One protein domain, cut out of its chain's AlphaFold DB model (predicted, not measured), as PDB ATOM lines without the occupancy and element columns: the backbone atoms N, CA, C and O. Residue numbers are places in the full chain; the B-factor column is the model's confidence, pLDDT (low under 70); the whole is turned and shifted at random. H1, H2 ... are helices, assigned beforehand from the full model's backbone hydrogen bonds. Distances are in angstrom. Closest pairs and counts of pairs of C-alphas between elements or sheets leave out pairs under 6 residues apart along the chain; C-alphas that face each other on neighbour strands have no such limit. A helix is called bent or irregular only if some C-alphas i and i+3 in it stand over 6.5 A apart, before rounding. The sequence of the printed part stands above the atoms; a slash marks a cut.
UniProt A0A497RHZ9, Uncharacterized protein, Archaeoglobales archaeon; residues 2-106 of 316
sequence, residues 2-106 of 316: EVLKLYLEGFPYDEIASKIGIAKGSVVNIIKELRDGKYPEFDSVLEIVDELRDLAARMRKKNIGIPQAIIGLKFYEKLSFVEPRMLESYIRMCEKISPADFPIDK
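AT A GLANCE: This is residues 2 to 106 of the 316 residues of an uncharacterized protein of Archaeoglobales archaeon (UniProt A0A497RHZ9). A head of four helices, in which H2, H3 and the longest helix, H4, are set round the short H1, runs out into a long tail made by H5 and H6, one after the other. H5 comes near H4, H6 touches no helix, and residues 91 to 106 stick out at the far end. The printed part has 105 residues with six named helices, H1 to H6 in that order along the chain, and no named strand; the class is all helix. The whole is extended, with a radius of gyration of the C-alphas of 21.1 A and spans of 67 by 28 by 20 A, the tail making much of the length.

HOW THE PARTS SIT: Begin with H1, residues 2 to 8, and go on to H2, residues 13 to 20: they form a helical hairpin, opposite ways at a shallow tilt of 34.6 degrees, only just short of steep, and touch closest at the C-alphas of Leu 6 and Ile 16, 6.4 A apart. Next comes H3, residues 24 to 35, which touches H2 with its residues 24 to 28 alone, about perpendicular at 76 degrees; the closest C-alphas are those of Ala 17 and Lys 24, 5.3 A. H3 also touches H1 at a steep tilt of 66 degrees, with the C-alphas of Val 3 and Val 27 closest at 6.7 A. H4, residues 46 to 61, touches H1 with residues 49 to 56 alone, about perpendicular at 81 degrees; look at the C-alphas of Leu 8 and Arg 53, the closest, 5.2 A. H3 and H4 only just touch, with 3 pairs of C-alphas within 8 A. H5, residues 66 to 78, and H4 are near each other, while H6, residues 84 to 97, is apart from H5 and from H4. Every O i to N i+4 pair is within hydrogen-bond range in H1, H2, H3 and H5; in H4 it is 10 of 12 and in H6 8 of 10.

IN THESE COORDINATES: Find C-alpha 2 at (8.622, 69.587, 6.383), where H1 begins. H3 measures 16.8 A from first to last C-alpha. H4, the longest helix, runs 23.5 A from C-alpha 46 at (18.924, 82.148, -0.532); it is irregular, with C-alphas 47 and 50 7.7 A apart. H5 measures 18.6 A. H6 measures 20.3 A and ends at C-alpha 97, at (56.721, 64.575, 21.999); it is irregular too, with C-alphas 85 and 88 7.2 A apart.

THE WHOLE: The two C-alphas farthest apart are those of Ala 23 and Asp 105, 68.5 A. The printed part has no cut. The link from H3 to H4 is short, and the other four links are tight. Residues 91 to 106, of which 91 to 97 belong to H6, stand free. The mean pLDDT of the printed part is 90.3, and no printed residue is under 70.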
ATOM      1  N   GLU A   2       7.879  70.840   6.131       90.50
ATOM      2  CA  GLU A   2       8.622  69.587   6.383       90.50
ATOM      3  C   GLU A   2       9.555  69.151   5.232       90.50
ATOM      4  O   GLU A   2      10.673  68.703   5.473       90.50
ATOM      5  N   VAL A   3       9.151  69.389   3.976       92.31
ATOM      6  CA  VAL A   3       9.983  69.166   2.774       92.31
ATOM      7  C   VAL A   3      11.275  69.992   2.814       92.31
ATOM      8  O   VAL A   3      12.354  69.456   2.565       92.31
ATOM      9  N   LEU A   4      11.176  71.281   3.164       91.69
ATOM     10  CA  LEU A   4      12.316  72.204   3.240       91.69
ATOM     11  C   LEU A   4      13.270  71.815   4.372       91.69
ATOM     12  O   LEU A   4      14.484  71.827   4.186       91.69
ATOM     13  N   LYS A   5      12.725  71.390   5.517       91.81
ATOM     14  CA  LYS A   5      13.512  70.875   6.643       91.81
ATOM     15  C   LYS A   5      14.338  69.656   6.231       91.81
ATOM     16  O   LYS A   5      15.552  69.666   6.390       91.81
ATOM     17  N   LEU A   6      13.711  68.630   5.646       92.75
ATOM     18  CA  LEU A   6      14.437  67.433   5.211       92.75
ATOM     19  C   LEU A   6      15.450  67.744   4.097       92.75
ATOM     20  O   LEU A   6      16.527  67.141   4.052       92.75
ATOM     21  N   TYR A   7      15.134  68.697   3.217       92.62
ATOM     22  CA  TYR A   7      16.078  69.188   2.221       92.62
ATOM     23  C   TYR A   7      17.311  69.802   2.885       92.62
ATOM     24  O   TYR A   7      18.410  69.307   2.655       92.62
ATOM     25  N   LEU A   8      17.145  70.781   3.777       90.56
ATOM     26  CA  LEU A   8      18.253  71.432   4.487       90.56
ATOM     27  C   LEU A   8      19.011  70.485   5.429       90.56
ATOM     28  O   LEU A   8      20.198  70.677   5.665       90.56
ATOM     29  N   GLU A   9      18.379  69.416   5.915       90.19
ATOM     30  CA  GLU A   9      19.068  68.358   6.663       90.19
ATOM     31  C   GLU A   9      19.947  67.469   5.767       90.19
ATOM     32  O   GLU A   9      20.775  66.707   6.276       90.19
ATOM     33  N   GLY A  10      19.763  67.516   4.447       91.88
ATOM     34  CA  GLY A  10      20.583  66.806   3.475       91.88
ATOM     35  C   GLY A  10      19.940  65.567   2.830       91.88
ATOM     36  O   GLY A  10      20.663  64.780   2.210       91.88
ATOM     37  N   PHE A  11      18.618  65.356   2.950       93.44
ATOM     38  CA  PHE A  11      17.924  64.198   2.349       93.44
ATOM     39  C   PHE A  11      17.844  64.312   0.814       93.44
ATOM     40  O   PHE A  11      17.540  65.391   0.294       93.44
ATOM     41  N   PRO A  12      18.138  63.243   0.048       93.56
ATOM     42  CA  PRO A  12      17.902  63.240  -1.394       93.56
ATOM     43  C   PRO A  12      16.397  63.302  -1.690       93.56
ATOM     44  O   PRO A  12      15.581  62.851  -0.887       93.56
ATOM     45  N   TYR A  13      16.018  63.842  -2.852       94.69
ATOM     46  CA  TYR A  13      14.610  64.097  -3.191       94.69
ATOM     47  C   TYR A  13      13.714  62.859  -3.108       94.69
ATOM     48  O   TYR A  13      12.571  62.972  -2.675       94.69
ATOM     49  N   ASP A  14      14.239  61.688  -3.467       94.81
ATOM     50  CA  ASP A  14      13.503  60.423  -3.396       94.81
ATOM     51  C   ASP A  14      13.217  59.998  -1.945       94.81
ATOM     52  O   ASP A  14      12.116  59.547  -1.634       94.81
ATOM     53  N   GLU A  15      14.167  60.209  -1.028       94.12
ATOM     54  CA  GLU A  15      13.965  59.924   0.398       94.12
ATOM     55  C   GLU A  15      12.997  60.918   1.044       94.12
ATOM     56  O   GLU A  15      12.198  60.525   1.890       94.12
ATOM     57  N   ILE A  16      13.028  62.190   0.635       95.75
ATOM     58  CA  ILE A  16      12.065  63.203   1.097       95.75
ATOM     59  C   ILE A  16      10.652  62.831   0.643       95.75
ATOM     60  O   ILE A  16       9.729  62.810   1.457       95.75
ATOM     61  N   ALA A  17      10.496  62.514  -0.645       95.31
ATOM     62  CA  ALA A  17       9.232  62.102  -1.246       95.31
ATOM     63  C   ALA A  17       8.645  60.877  -0.527       95.31
ATOM     64  O   ALA A  17       7.478  60.890  -0.143       95.31
ATOM     65  N   SER A  18       9.484  59.868  -0.268       95.69
ATOM     66  CA  SER A  18       9.106  58.651   0.457       95.69
ATOM     67  C   SER A  18       8.714  58.923   1.915       95.69
ATOM     68  O   SER A  18       7.674  58.452   2.368       95.69
ATOM     69  N   LYS A  19       9.488  59.740   2.646       94.75
ATOM     70  CA  LYS A  19       9.217  60.060   4.060       94.75
ATOM     71  C   LYS A  19       7.941  60.865   4.278       94.75
ATOM     72  O   LYS A  19       7.296  60.698   5.305       94.75
ATOM     73  N   ILE A  20       7.616  61.757   3.347       95.38
ATOM     74  CA  ILE A  20       6.456  62.652   3.458       95.38
ATOM     75  C   ILE A  20       5.222  62.055   2.759       95.38
ATOM     76  O   ILE A  20       4.100  62.459   3.048       95.38
ATOM     77  N   GLY A  21       5.402  61.075   1.866       94.12
ATOM     78  CA  GLY A  21       4.308  60.463   1.110       94.12
ATOM     79  C   GLY A  21       3.809  61.334  -0.048       94.12
ATOM     80  O   GLY A  21       2.617  61.344  -0.342       94.12
ATOM     81  N   ILE A  22       4.704  62.083  -0.702       95.06
ATOM     82  CA  ILE A  22       4.379  62.957  -1.843       95.06
ATOM     83  C   ILE A  22       5.169  62.571  -3.093       95.06
ATOM     84  O   ILE A  22       6.207  61.917  -3.019       95.06
ATOM     85  N   ALA A  23       4.706  63.010  -4.265       94.62
ATOM     86  CA  ALA A  23       5.428  62.788  -5.512       94.62
ATOM     87  C   ALA A  23       6.766  63.553  -5.534       94.62
ATOM     88  O   ALA A  23       6.848  64.708  -5.108       94.62
ATOM     89  N   LYS A  24       7.807  62.951  -6.125       94.12
ATOM     90  CA  LYS A  24       9.125  63.591  -6.313       94.12
ATOM     91  C   LYS A  24       9.022  64.949  -7.018       94.12
ATOM     92  O   LYS A  24       9.709  65.890  -6.637       94.12
ATOM     93  N   GLY A  25       8.139  65.068  -8.013       94.12
ATOM     94  CA  GLY A  25       7.893  66.328  -8.723       94.12
ATOM     95  C   GLY A  25       7.401  67.453  -7.805       94.12
ATOM     96  O   GLY A  25       7.809  68.598  -7.973       94.12
ATOM     97  N   SER A  26       6.608  67.122  -6.781       94.19
ATOM     98  CA  SER A  26       6.154  68.079  -5.766       94.19
ATOM     99  C   SER A  26       7.308  68.551  -4.881       94.19
ATOM    100  O   SER A  26       7.406  69.743  -4.612       94.19
ATOM    101  N   VAL A  27       8.226  67.654  -4.495       94.81
ATOM    102  CA  VAL A  27       9.465  68.027  -3.785       94.81
ATOM    103  C   VAL A  27      10.291  68.992  -4.635       94.81
ATOM    104  O   VAL A  27      10.666  70.055  -4.155       94.81
ATOM    105  N   VAL A  28      10.524  68.662  -5.910       94.81
ATOM    106  CA  VAL A  28      11.300  69.507  -6.836       94.81
ATOM    107  C   VAL A  28      10.668  70.891  -6.997       94.81
ATOM    108  O   VAL A  28      11.389  71.884  -6.960       94.81
ATOM    109  N   ASN A  29       9.342  70.973  -7.133       96.06
ATOM    110  CA  ASN A  29       8.652  72.256  -7.241       96.06
ATOM    111  C   ASN A  29       8.808  73.096  -5.964       96.06
ATOM    112  O   ASN A  29       9.155  74.265  -6.055       96.06
ATOM    113  N   ILE A  30       8.647  72.494  -4.782       93.75
ATOM    114  CA  ILE A  30       8.810  73.190  -3.494       93.75
ATOM    115  C   ILE A  30      10.242  73.727  -3.321       93.75
ATOM    116  O   ILE A  30      10.427  74.852  -2.864       93.75
ATOM    117  N   ILE A  31      11.266  72.961  -3.717       93.00
ATOM    118  CA  ILE A  31      12.663  73.433  -3.666       93.00
ATOM    119  C   ILE A  31      12.928  74.529  -4.702       93.00
ATOM    120  O   ILE A  31      13.675  75.464  -4.428       93.00
ATOM    121  N   LYS A  32      12.304  74.454  -5.880       93.31
ATOM    122  CA  LYS A  32      12.386  75.530  -6.872       93.31
ATOM    123  C   LYS A  32      11.781  76.824  -6.329       93.31
ATOM    124  O   LYS A  32      12.405  77.867  -6.421       93.31
ATOM    125  N   GLU A  33      10.622  76.741  -5.685       93.25
ATOM    126  CA  GLU A  33       9.982  77.885  -5.035       93.25
ATOM    127  C   GLU A  33      10.820  78.464  -3.884       93.25
ATOM    128  O   GLU A  33      10.824  79.681  -3.705       93.25
ATOM    129  N   LEU A  34      11.556  77.622  -3.142       91.31
ATOM    130  CA  LEU A  34      12.560  78.070  -2.169       91.31
ATOM    131  C   LEU A  34      13.633  78.918  -2.853       91.31
ATOM    132  O   LEU A  34      13.902  80.022  -2.404       91.31
ATOM    133  N   ARG A  35      14.213  78.424  -3.949       90.25
ATOM    134  CA  ARG A  35      15.264  79.135  -4.694       90.25
ATOM    135  C   ARG A  35      14.769  80.416  -5.363       90.25
ATOM    136  O   ARG A  35      15.522  81.373  -5.460       90.25
ATOM    137  N   ASP A  36      13.509  80.439  -5.783       91.56
ATOM    138  CA  ASP A  36      12.860  81.606  -6.387       91.56
ATOM    139  C   ASP A  36      12.482  82.686  -5.343       91.56
ATOM    140  O   ASP A  36      11.859  83.684  -5.701       91.56
ATOM    141  N   GLY A  37      12.806  82.491  -4.055       89.69
ATOM    142  CA  GLY A  37      12.539  83.468  -2.993       89.69
ATOM    143  C   GLY A  37      11.062  83.588  -2.617       89.69
ATOM    144  O   GLY A  37      10.625  84.609  -2.098       89.69
ATOM    145  N   LYS A  38      10.247  82.553  -2.873       91.56
ATOM    146  CA  LYS A  38       8.816  82.575  -2.511       91.56
ATOM    147  C   LYS A  38       8.552  82.380  -1.014       91.56
ATOM    148  O   LYS A  38       7.399  82.465  -0.598       91.56
ATOM    149  N   TYR A  39       9.593  82.099  -0.230       88.62
ATOM    150  CA  TYR A  39       9.535  81.875   1.215       88.62
ATOM    151  C   TYR A  39      10.373  82.952   1.927       88.62
ATOM    152  O   TYR A  39      11.582  82.754   2.083       88.62
ATOM    153  N   PRO A  40       9.755  84.070   2.360       86.50
ATOM    154  CA  PRO A  40      10.464  85.216   2.940       86.50
ATOM    155  C   PRO A  40      11.316  84.871   4.168       86.50
ATOM    156  O   PRO A  40      12.319  85.520   4.452       86.50
ATOM    157  N   GLU A  41      10.957  83.815   4.906       87.25
ATOM    158  CA  GLU A  41      11.730  83.324   6.049       87.25
ATOM    159  C   GLU A  41      13.148  82.824   5.695       87.25
ATOM    160  O   GLU A  41      13.973  82.661   6.597       87.25
ATOM    161  N   PHE A  42      13.448  82.595   4.411       86.19
ATOM    162  CA  PHE A  42      14.756  82.145   3.927       86.19
ATOM    163  C   PHE A  42      15.511  83.200   3.108       86.19
ATOM    164  O   PHE A  42      16.605  82.895   2.634       86.19
ATOM    165  N   ASP A  43      14.997  84.430   2.979       86.88
ATOM    166  CA  ASP A  43      15.590  85.488   2.140       86.88
ATOM    167  C   ASP A  43      17.074  85.745   2.447       86.88
ATOM    168  O   ASP A  43      17.879  85.949   1.542       86.88
ATOM    169  N   SER A  44      17.466  85.663   3.723       85.94
ATOM    170  CA  SER A  44      18.848  85.883   4.172       85.94
ATOM    171  C   SER A  44      19.823  84.761   3.809       85.94
ATOM    172  O   SER A  44      21.032  84.961   3.891       85.94
ATOM    173  N   VAL A  45      19.320  83.579   3.439       85.00
ATOM    174  CA  VAL A  45      20.142  82.399   3.143       85.00
ATOM    175  C   VAL A  45      20.031  81.936   1.695       85.00
ATOM    176  O   VAL A  45      20.764  81.020   1.338       85.00
ATOM    177  N   LEU A  46      19.179  82.554   0.862       87.62
ATOM    178  CA  LEU A  46      18.924  82.148  -0.532       87.62
ATOM    179  C   LEU A  46      20.207  81.922  -1.342       87.62
ATOM    180  O   LEU A  46      20.304  80.927  -2.057       87.62
ATOM    181  N   GLU A  47      21.201  82.794  -1.171       88.50
ATOM    182  CA  GLU A  47      22.491  82.719  -1.872       88.50
ATOM    183  C   GLU A  47      23.322  81.489  -1.479       88.50
ATOM    184  O   GLU A  47      24.056  80.952  -2.302       88.50
ATOM    185  N   ILE A  48      23.163  81.005  -0.243       91.19
ATOM    186  CA  ILE A  48      23.951  79.908   0.335       91.19
ATOM    187  C   ILE A  48      23.134  78.620   0.536       91.19
ATOM    188  O   ILE A  48      23.656  77.635   1.058       91.19
ATOM    189  N   VAL A  49      21.850  78.583   0.146       91.06
ATOM    190  CA  VAL A  49      20.955  77.426   0.375       91.06
ATOM    191  C   VAL A  49      21.548  76.137  -0.193       91.06
ATOM    192  O   VAL A  49      21.516  75.096   0.467       91.06
ATOM    193  N   ASP A  50      22.092  76.190  -1.408       89.19
ATOM    194  CA  ASP A  50      22.655  75.008  -2.062       89.19
ATOM    195  C   ASP A  50      23.987  74.579  -1.416       89.19
ATOM    196  O   ASP A  50      24.257  73.387  -1.270       89.19
ATOM    197  N   GLU A  51      24.773  75.526  -0.906       92.12
ATOM    198  CA  GLU A  51      26.017  75.254  -0.177       92.12
ATOM    199  C   GLU A  51      25.736  74.617   1.190       92.12
ATOM    200  O   GLU A  51      26.373  73.628   1.570       92.12
ATOM    201  N   LEU A  52      24.726  75.126   1.905       90.56
ATOM    202  CA  LEU A  52      24.216  74.547   3.148       90.56
ATOM    203  C   LEU A  52      23.673  73.137   2.909       90.56
ATOM    204  O   LEU A  52      23.963  72.218   3.681       90.56
ATOM    205  N   ARG A  53      22.936  72.938   1.810       92.19
ATOM    206  CA  ARG A  53      22.426  71.626   1.399       92.19
ATOM    207  C   ARG A  53      23.556  70.637   1.136       92.19
ATOM    208  O   ARG A  53      23.460  69.480   1.562       92.19
ATOM    209  N   ASP A  54      24.597  71.059   0.433       93.88
ATOM    210  CA  ASP A  54      25.757  70.231   0.112       93.88
ATOM    211  C   ASP A  54      26.580  69.891   1.352       93.88
ATOM    212  O   ASP A  54      27.046  68.754   1.504       93.88
ATOM    213  N   LEU A  55      26.752  70.856   2.257       92.44
ATOM    214  CA  LEU A  55      27.396  70.639   3.545       92.44
ATOM    215  C   LEU A  55      26.609  69.621   4.375       92.44
ATOM    216  O   LEU A  55      27.192  68.643   4.841       92.44
ATOM    217  N   ALA A  56      25.290  69.783   4.486       92.25
ATOM    218  CA  ALA A  56      24.423  68.861   5.213       92.25
ATOM    219  C   ALA A  56      24.451  67.440   4.616       92.25
ATOM    220  O   ALA A  56      24.563  66.456   5.353       92.25
ATOM    221  N   ALA A  57      24.457  67.313   3.282       93.56
ATOM    222  CA  ALA A  57      24.636  66.023   2.605       93.56
ATOM    223  C   ALA A  57      25.973  65.365   2.976       93.56
ATOM    224  O   ALA A  57      26.022  64.173   3.294       93.56
ATOM    225  N   ARG A  58      27.069  66.136   2.933       93.19
ATOM    226  CA  ARG A  58      28.419  65.652   3.252       93.19
ATOM    227  C   ARG A  58      28.551  65.257   4.718       93.19
ATOM    228  O   ARG A  58      29.108  64.197   5.000       93.19
ATOM    229  N   MET A  59      28.016  66.070   5.628       93.62
ATOM    230  CA  MET A  59      27.966  65.778   7.059       93.62
ATOM    231  C   MET A  59      27.225  64.471   7.312       93.62
ATOM    232  O   MET A  59      27.768  63.578   7.956       93.62
ATOM    233  N   ARG A  60      26.047  64.295   6.708       91.06
ATOM    234  CA  ARG A  60      25.279  63.058   6.844       91.06
ATOM    235  C   ARG A  60      25.998  61.839   6.287       91.06
ATOM    236  O   ARG A  60      26.047  60.814   6.957       91.06
ATOM    237  N   LYS A  61      26.572  61.936   5.084       93.56
ATOM    238  CA  LYS A  61      27.319  60.827   4.469       93.56
ATOM    239  C   LYS A  61      28.481  60.363   5.357       93.56
ATOM    240  O   LYS A  61      28.826  59.188   5.340       93.56
ATOM    241  N   LYS A  62      29.068  61.282   6.131       93.06
ATOM    242  CA  LYS A  62      30.138  61.008   7.101       93.06
ATOM    243  C   LYS A  62      29.636  60.760   8.533       93.06
ATOM    244  O   LYS A  62      30.461  60.607   9.425       93.06
ATOM    245  N   ASN A  63      28.320  60.720   8.753       92.31
ATOM    246  CA  ASN A  63      27.681  60.592  10.065       92.31
ATOM    247  C   ASN A  63      28.155  61.642  11.096       92.31
ATOM    248  O   ASN A  63      28.341  61.337  12.271       92.31
ATOM    249  N   ILE A  64      28.387  62.878  10.638       93.00
ATOM    250  CA  ILE A  64      28.835  64.003  11.465       93.00
ATOM    251  C   ILE A  64      27.614  64.812  11.904       93.00
ATOM    252  O   ILE A  64      26.912  65.393  11.074       93.00
ATOM    253  N   GLY A  65      27.375  64.878  13.211       90.81
ATOM    254  CA  GLY A  65      26.328  65.726  13.785       90.81
ATOM    255  C   GLY A  65      26.735  67.201  13.867       90.81
ATOM    256  O   GLY A  65      27.921  67.532  13.903       90.81
ATOM    257  N   ILE A  66      25.754  68.103  13.985       89.06
ATOM    258  CA  ILE A  66      25.997  69.545  14.196       89.06
ATOM    259  C   ILE A  66      26.923  69.810  15.402       89.06
ATOM    260  O   ILE A  66      27.879  70.568  15.239       89.06
ATOM    261  N   PRO A  67      26.755  69.157  16.575       91.44
ATOM    262  CA  PRO A  67      27.673  69.361  17.698       91.44
ATOM    263  C   PRO A  67      29.127  68.996  17.369       91.44
ATOM    264  O   PRO A  67      30.047  69.707  17.764       91.44
ATOM    265  N   GLN A  68      29.345  67.922  16.603       90.06
ATOM    266  CA  GLN A  68      30.683  67.503  16.182       90.06
ATOM    267  C   GLN A  68      31.290  68.475  15.169       90.06
ATOM    268  O   GLN A  68      32.474  68.784  15.268       90.06
ATOM    269  N   ALA A  69      30.490  68.998  14.237       90.25
ATOM    270  CA  ALA A  69      30.944  70.021  13.298       90.25
ATOM    271  C   ALA A  69      31.349  71.317  14.016       90.25
ATOM    272  O   ALA A  69      32.392  71.880  13.700       90.25
ATOM    273  N   ILE A  70      30.590  71.747  15.032       90.75
ATOM    274  CA  ILE A  70      30.940  72.910  15.865       90.75
ATOM    275  C   ILE A  70      32.262  72.675  16.606       90.75
ATOM    276  O   ILE A  70      33.109  73.566  16.649       90.75
ATOM    277  N   ILE A  71      32.461  71.486  17.182       90.62
ATOM    278  CA  ILE A  71      33.729  71.126  17.834       90.62
ATOM    279  C   ILE A  71      34.874  71.150  16.816       90.62
ATOM    280  O   ILE A  71      35.917  71.737  17.095       90.62
ATOM    281  N   GLY A  72      34.670  70.563  15.635       87.94
ATOM    282  CA  GLY A  72      35.652  70.551  14.553       87.94
ATOM    283  C   GLY A  72      36.028  71.952  14.079       87.94
ATOM    284  O   GLY A  72      37.209  72.227  13.899       87.94
ATOM    285  N   LEU A  73      35.054  72.859  13.954       88.38
ATOM    286  CA  LEU A  73      35.295  74.252  13.581       88.38
ATOM    287  C   LEU A  73      36.106  74.988  14.654       88.38
ATOM    288  O   LEU A  73      37.136  75.573  14.340       88.38
ATOM    289  N   LYS A  74      35.711  74.878  15.929       89.56
ATOM    290  CA  LYS A  74      36.464  75.469  17.050       89.56
ATOM    291  C   LYS A  74      37.886  74.919  17.153       89.56
ATOM    292  O   LYS A  74      38.803  75.626  17.562       89.56
ATOM    293  N   PHE A  75      38.069  73.641  16.838       86.38
ATOM    294  CA  PHE A  75      39.386  73.015  16.802       86.38
ATOM    295  C   PHE A  75      40.217  73.541  15.627       86.38
ATOM    296  O   PHE A  75      41.374  73.902  15.816       86.38
ATOM    297  N   TYR A  76      39.612  73.658  14.446       85.69
ATOM    298  CA  TYR A  76      40.245  74.216  13.255       85.69
ATOM    299  C   TYR A  76      40.684  75.674  13.450       85.69
ATOM    300  O   TYR A  76      41.816  76.013  13.126       85.69
ATOM    301  N   GLU A  77      39.845  76.518  14.058       87.69
ATOM    302  CA  GLU A  77      40.187  77.911  14.390       87.69
ATOM    303  C   GLU A  77      41.438  78.009  15.276       87.69
ATOM    304  O   GLU A  77      42.286  78.880  15.079       87.69
ATOM    305  N   LYS A  78      41.585  77.083  16.233       86.69
ATOM    306  CA  LYS A  78      42.762  77.006  17.110       86.69
ATOM    307  C   LYS A  78      44.007  76.452  16.415       86.69
ATOM    308  O   LYS A  78      45.109  76.672  16.904       86.69
ATOM    309  N   LEU A  79      43.840  75.751  15.298       86.31
ATOM    310  CA  LEU A  79      44.916  75.209  14.470       86.31
ATOM    311  C   LEU A  79      45.242  76.098  13.265       86.31
ATOM    312  O   LEU A  79      45.865  75.634  12.316       86.31
ATOM    313  N   SER A  80      44.871  77.377  13.301       83.38
ATOM    314  CA  SER A  80      45.090  78.327  12.201       83.38
ATOM    315  C   SER A  80      46.554  78.473  11.756       83.38
ATOM    316  O   SER A  80      46.806  78.917  10.640       83.38
ATOM    317  N   PHE A  81      47.518  78.064  12.587       83.88
ATOM    318  CA  PHE A  81      48.949  78.048  12.270       83.88
ATOM    319  C   PHE A  81      49.423  76.776  11.540       83.88
ATOM    320  O   PHE A  81      50.572  76.719  11.103       83.88
ATOM    321  N   VAL A  82      48.576  75.748  11.409       86.94
ATOM    322  CA  VAL A  82      48.898  74.489  10.722       86.94
ATOM    323  C   VAL A  82      48.062  74.375   9.457       86.94
ATOM    324  O   VAL A  82      46.836  74.292   9.497       86.94
ATOM    325  N   GLU A  83      48.722  74.300   8.306       86.56
ATOM    326  CA  GLU A  83      48.023  74.038   7.052       86.56
ATOM    327  C   GLU A  83      47.343  72.652   7.072       86.56
ATOM    328  O   GLU A  83      47.953  71.681   7.533       86.56
ATOM    329  N   PRO A  84      46.139  72.486   6.488       83.12
ATOM    330  CA  PRO A  84      45.411  71.212   6.512       83.12
ATOM    331  C   PRO A  84      46.217  70.005   6.006       83.12
ATOM    332  O   PRO A  84      46.078  68.901   6.528       83.12
ATOM    333  N   ARG A  85      47.102  70.211   5.020       88.00
ATOM    334  CA  ARG A  85      47.993  69.165   4.476       88.00
ATOM    335  C   ARG A  85      49.078  68.709   5.459       88.00
ATOM    336  O   ARG A  85      49.566  67.589   5.348       88.00
ATOM    337  N   MET A  86      49.444  69.564   6.412       87.69
ATOM    338  CA  MET A  86      50.468  69.302   7.426       87.69
ATOM    339  C   MET A  86      49.883  68.724   8.714       87.69
ATOM    340  O   MET A  86      50.648  68.269   9.563       87.69
ATOM    341  N   LEU A  87      48.554  68.698   8.854       86.38
ATOM    342  CA  LEU A  87      47.868  68.289  10.079       86.38
ATOM    343  C   LEU A  87      48.288  66.891  10.548       86.38
ATOM    344  O   LEU A  87      48.598  66.703  11.717       86.38
ATOM    345  N   GLU A  88      48.384  65.933   9.630       87.88
ATOM    346  CA  GLU A  88      48.809  64.566   9.946       87.88
ATOM    347  C   GLU A  88      50.256  64.517  10.468       87.88
ATOM    348  O   GLU A  88      50.581  63.819  11.427       87.88
ATOM    349  N   SER A  89      51.155  65.288   9.852       90.25
ATOM    350  CA  SER A  89      52.547  65.391  10.300       90.25
ATOM    351  C   SER A  89      52.658  66.093  11.650       90.25
ATOM    352  O   SER A  89      53.468  65.677  12.475       90.25
ATOM    353  N   TYR A  90      51.826  67.106  11.886       87.62
ATOM    354  CA  TYR A  90      51.730  67.796  13.165       87.62
ATOM    355  C   TYR A  90      51.228  66.860  14.271       87.62
ATOM    356  O   TYR A  90      51.869  66.767  15.313       87.62
ATOM    357  N   ILE A  91      50.165  66.083  14.021       87.75
ATOM    358  CA  ILE A  91      49.657  65.072  14.964       87.75
ATOM    359  C   ILE A  91      50.759  64.067  15.309       87.75
ATOM    360  O   ILE A  91      51.057  63.873  16.485       87.75
ATOM    361  N   ARG A  92      51.447  63.505  14.307       89.81
ATOM    362  CA  ARG A  92      52.570  62.578  14.540       89.81
ATOM    363  C   ARG A  92      53.719  63.206  15.321       89.81
ATOM    364  O   ARG A  92      54.396  62.517  16.079       89.81
ATOM    365  N   MET A  93      53.995  64.492  15.109       88.88
ATOM    366  CA  MET A  93      54.984  65.214  15.903       88.88
ATOM    367  C   MET A  93      54.520  65.296  17.361       88.88
ATOM    368  O   MET A  93      55.279  64.909  18.245       88.88
ATOM    369  N   CYS A  94      53.277  65.719  17.606       85.56
ATOM    370  CA  CYS A  94      52.673  65.782  18.936       85.56
ATOM    371  C   CYS A  94      52.700  64.424  19.655       85.56
ATOM    372  O   CYS A  94      53.107  64.355  20.810       85.56
ATOM    373  N   GLU A  95      52.354  63.334  18.970       88.81
ATOM    374  CA  GLU A  95      52.410  61.974  19.523       88.81
ATOM    375  C   GLU A  95      53.824  61.554  19.927       88.81
ATOM    376  O   GLU A  95      53.994  60.857  20.921       88.81
ATOM    377  N   LYS A  96      54.851  61.987  19.184       85.81
ATOM    378  CA  LYS A  96      56.252  61.685  19.505       85.81
ATOM    379  C   LYS A  96      56.778  62.478  20.694       85.81
ATOM    380  O   LYS A  96      57.655  61.974  21.386       85.81
ATOM    381  N   ILE A  97      56.282  63.697  20.902       86.19
ATOM    382  CA  ILE A  97      56.721  64.575  21.999       86.19
ATOM    383  C   ILE A  97      55.864  64.436  23.267       86.19
ATOM    384  O   ILE A  97      56.257  64.924  24.319       86.19
ATOM    385  N   SER A  98      54.696  63.792  23.172       82.62
ATOM    386  CA  SER A  98      53.759  63.581  24.283       82.62
ATOM    387  C   SER A  98      54.188  62.574  25.372       82.62
ATOM    388  O   SER A  98      53.656  62.699  26.479       82.62
ATOM    389  N   PRO A  99      55.040  61.556  25.128       90.56
ATOM    390  CA  PRO A  99      55.453  60.618  26.168       90.56
ATOM    391  C   PRO A  99      56.210  61.311  27.308       90.56
ATOM    392  O   PRO A  99      56.976  62.245  27.081       90.56
ATOM    393  N   ALA A 100      56.019  60.840  28.544       80.19
ATOM    394  CA  ALA A 100      56.613  61.456  29.738       80.19
ATOM    395  C   ALA A 100      58.150  61.343  29.794       80.19
ATOM    396  O   ALA A 100      58.804  62.096  30.509       80.19
ATOM    397  N   ASP A 101      58.719  60.402  29.047       89.44
ATOM    398  CA  ASP A 101      60.154  60.172  28.887       89.44
ATOM    399  C   ASP A 101      60.762  60.947  27.707       89.44
ATOM    400  O   ASP A 101      61.969  60.853  27.462       89.44
ATOM    401  N   PHE A 102      59.959  61.725  26.970       87.44
ATOM    402  CA  PHE A 102      60.467  62.508  25.856       87.44
ATOM    403  C   PHE A 102      61.465  63.566  26.360       87.44
ATOM    404  O   PHE A 102      61.156  64.333  27.276       87.44
ATOM    405  N   PRO A 103      62.672  63.658  25.772       89.00
ATOM    406  CA  PRO A 103      63.693  64.585  26.235       89.00
ATOM    407  C   PRO A 103      63.377  66.017  25.775       89.00
ATOM    408  O   PRO A 103      63.958  66.509  24.803       89.00
ATOM    409  N   ILE A 104      62.475  66.689  26.496       88.75
ATOM    410  CA  ILE A 104      62.014  68.060  26.213       88.75
ATOM    411  C   ILE A 104      63.207  69.011  26.064       88.75
ATOM    412  O   ILE A 104      63.270  69.759  25.090       88.75
ATOM    413  N   ASP A 105      64.205  68.907  26.943       87.69
ATOM    414  CA  ASP A 105      65.402  69.752  26.894       87.69
ATOM    415  C   ASP A 105      66.148  69.629  25.561       87.69
ATOM    416  O   ASP A 105      66.636  70.621  25.022       87.69
ATOM    417  N   LYS A 106      66.231  68.426  24.978       90.12
ATOM    418  CA  LYS A 106      66.894  68.228  23.678       90.12
ATOM    419  C   LYS A 106      66.100  68.858  22.545       90.12
ATOM    420  O   LYS A 106      66.698  69.436  21.644       90.12
TER     421      LYS A 106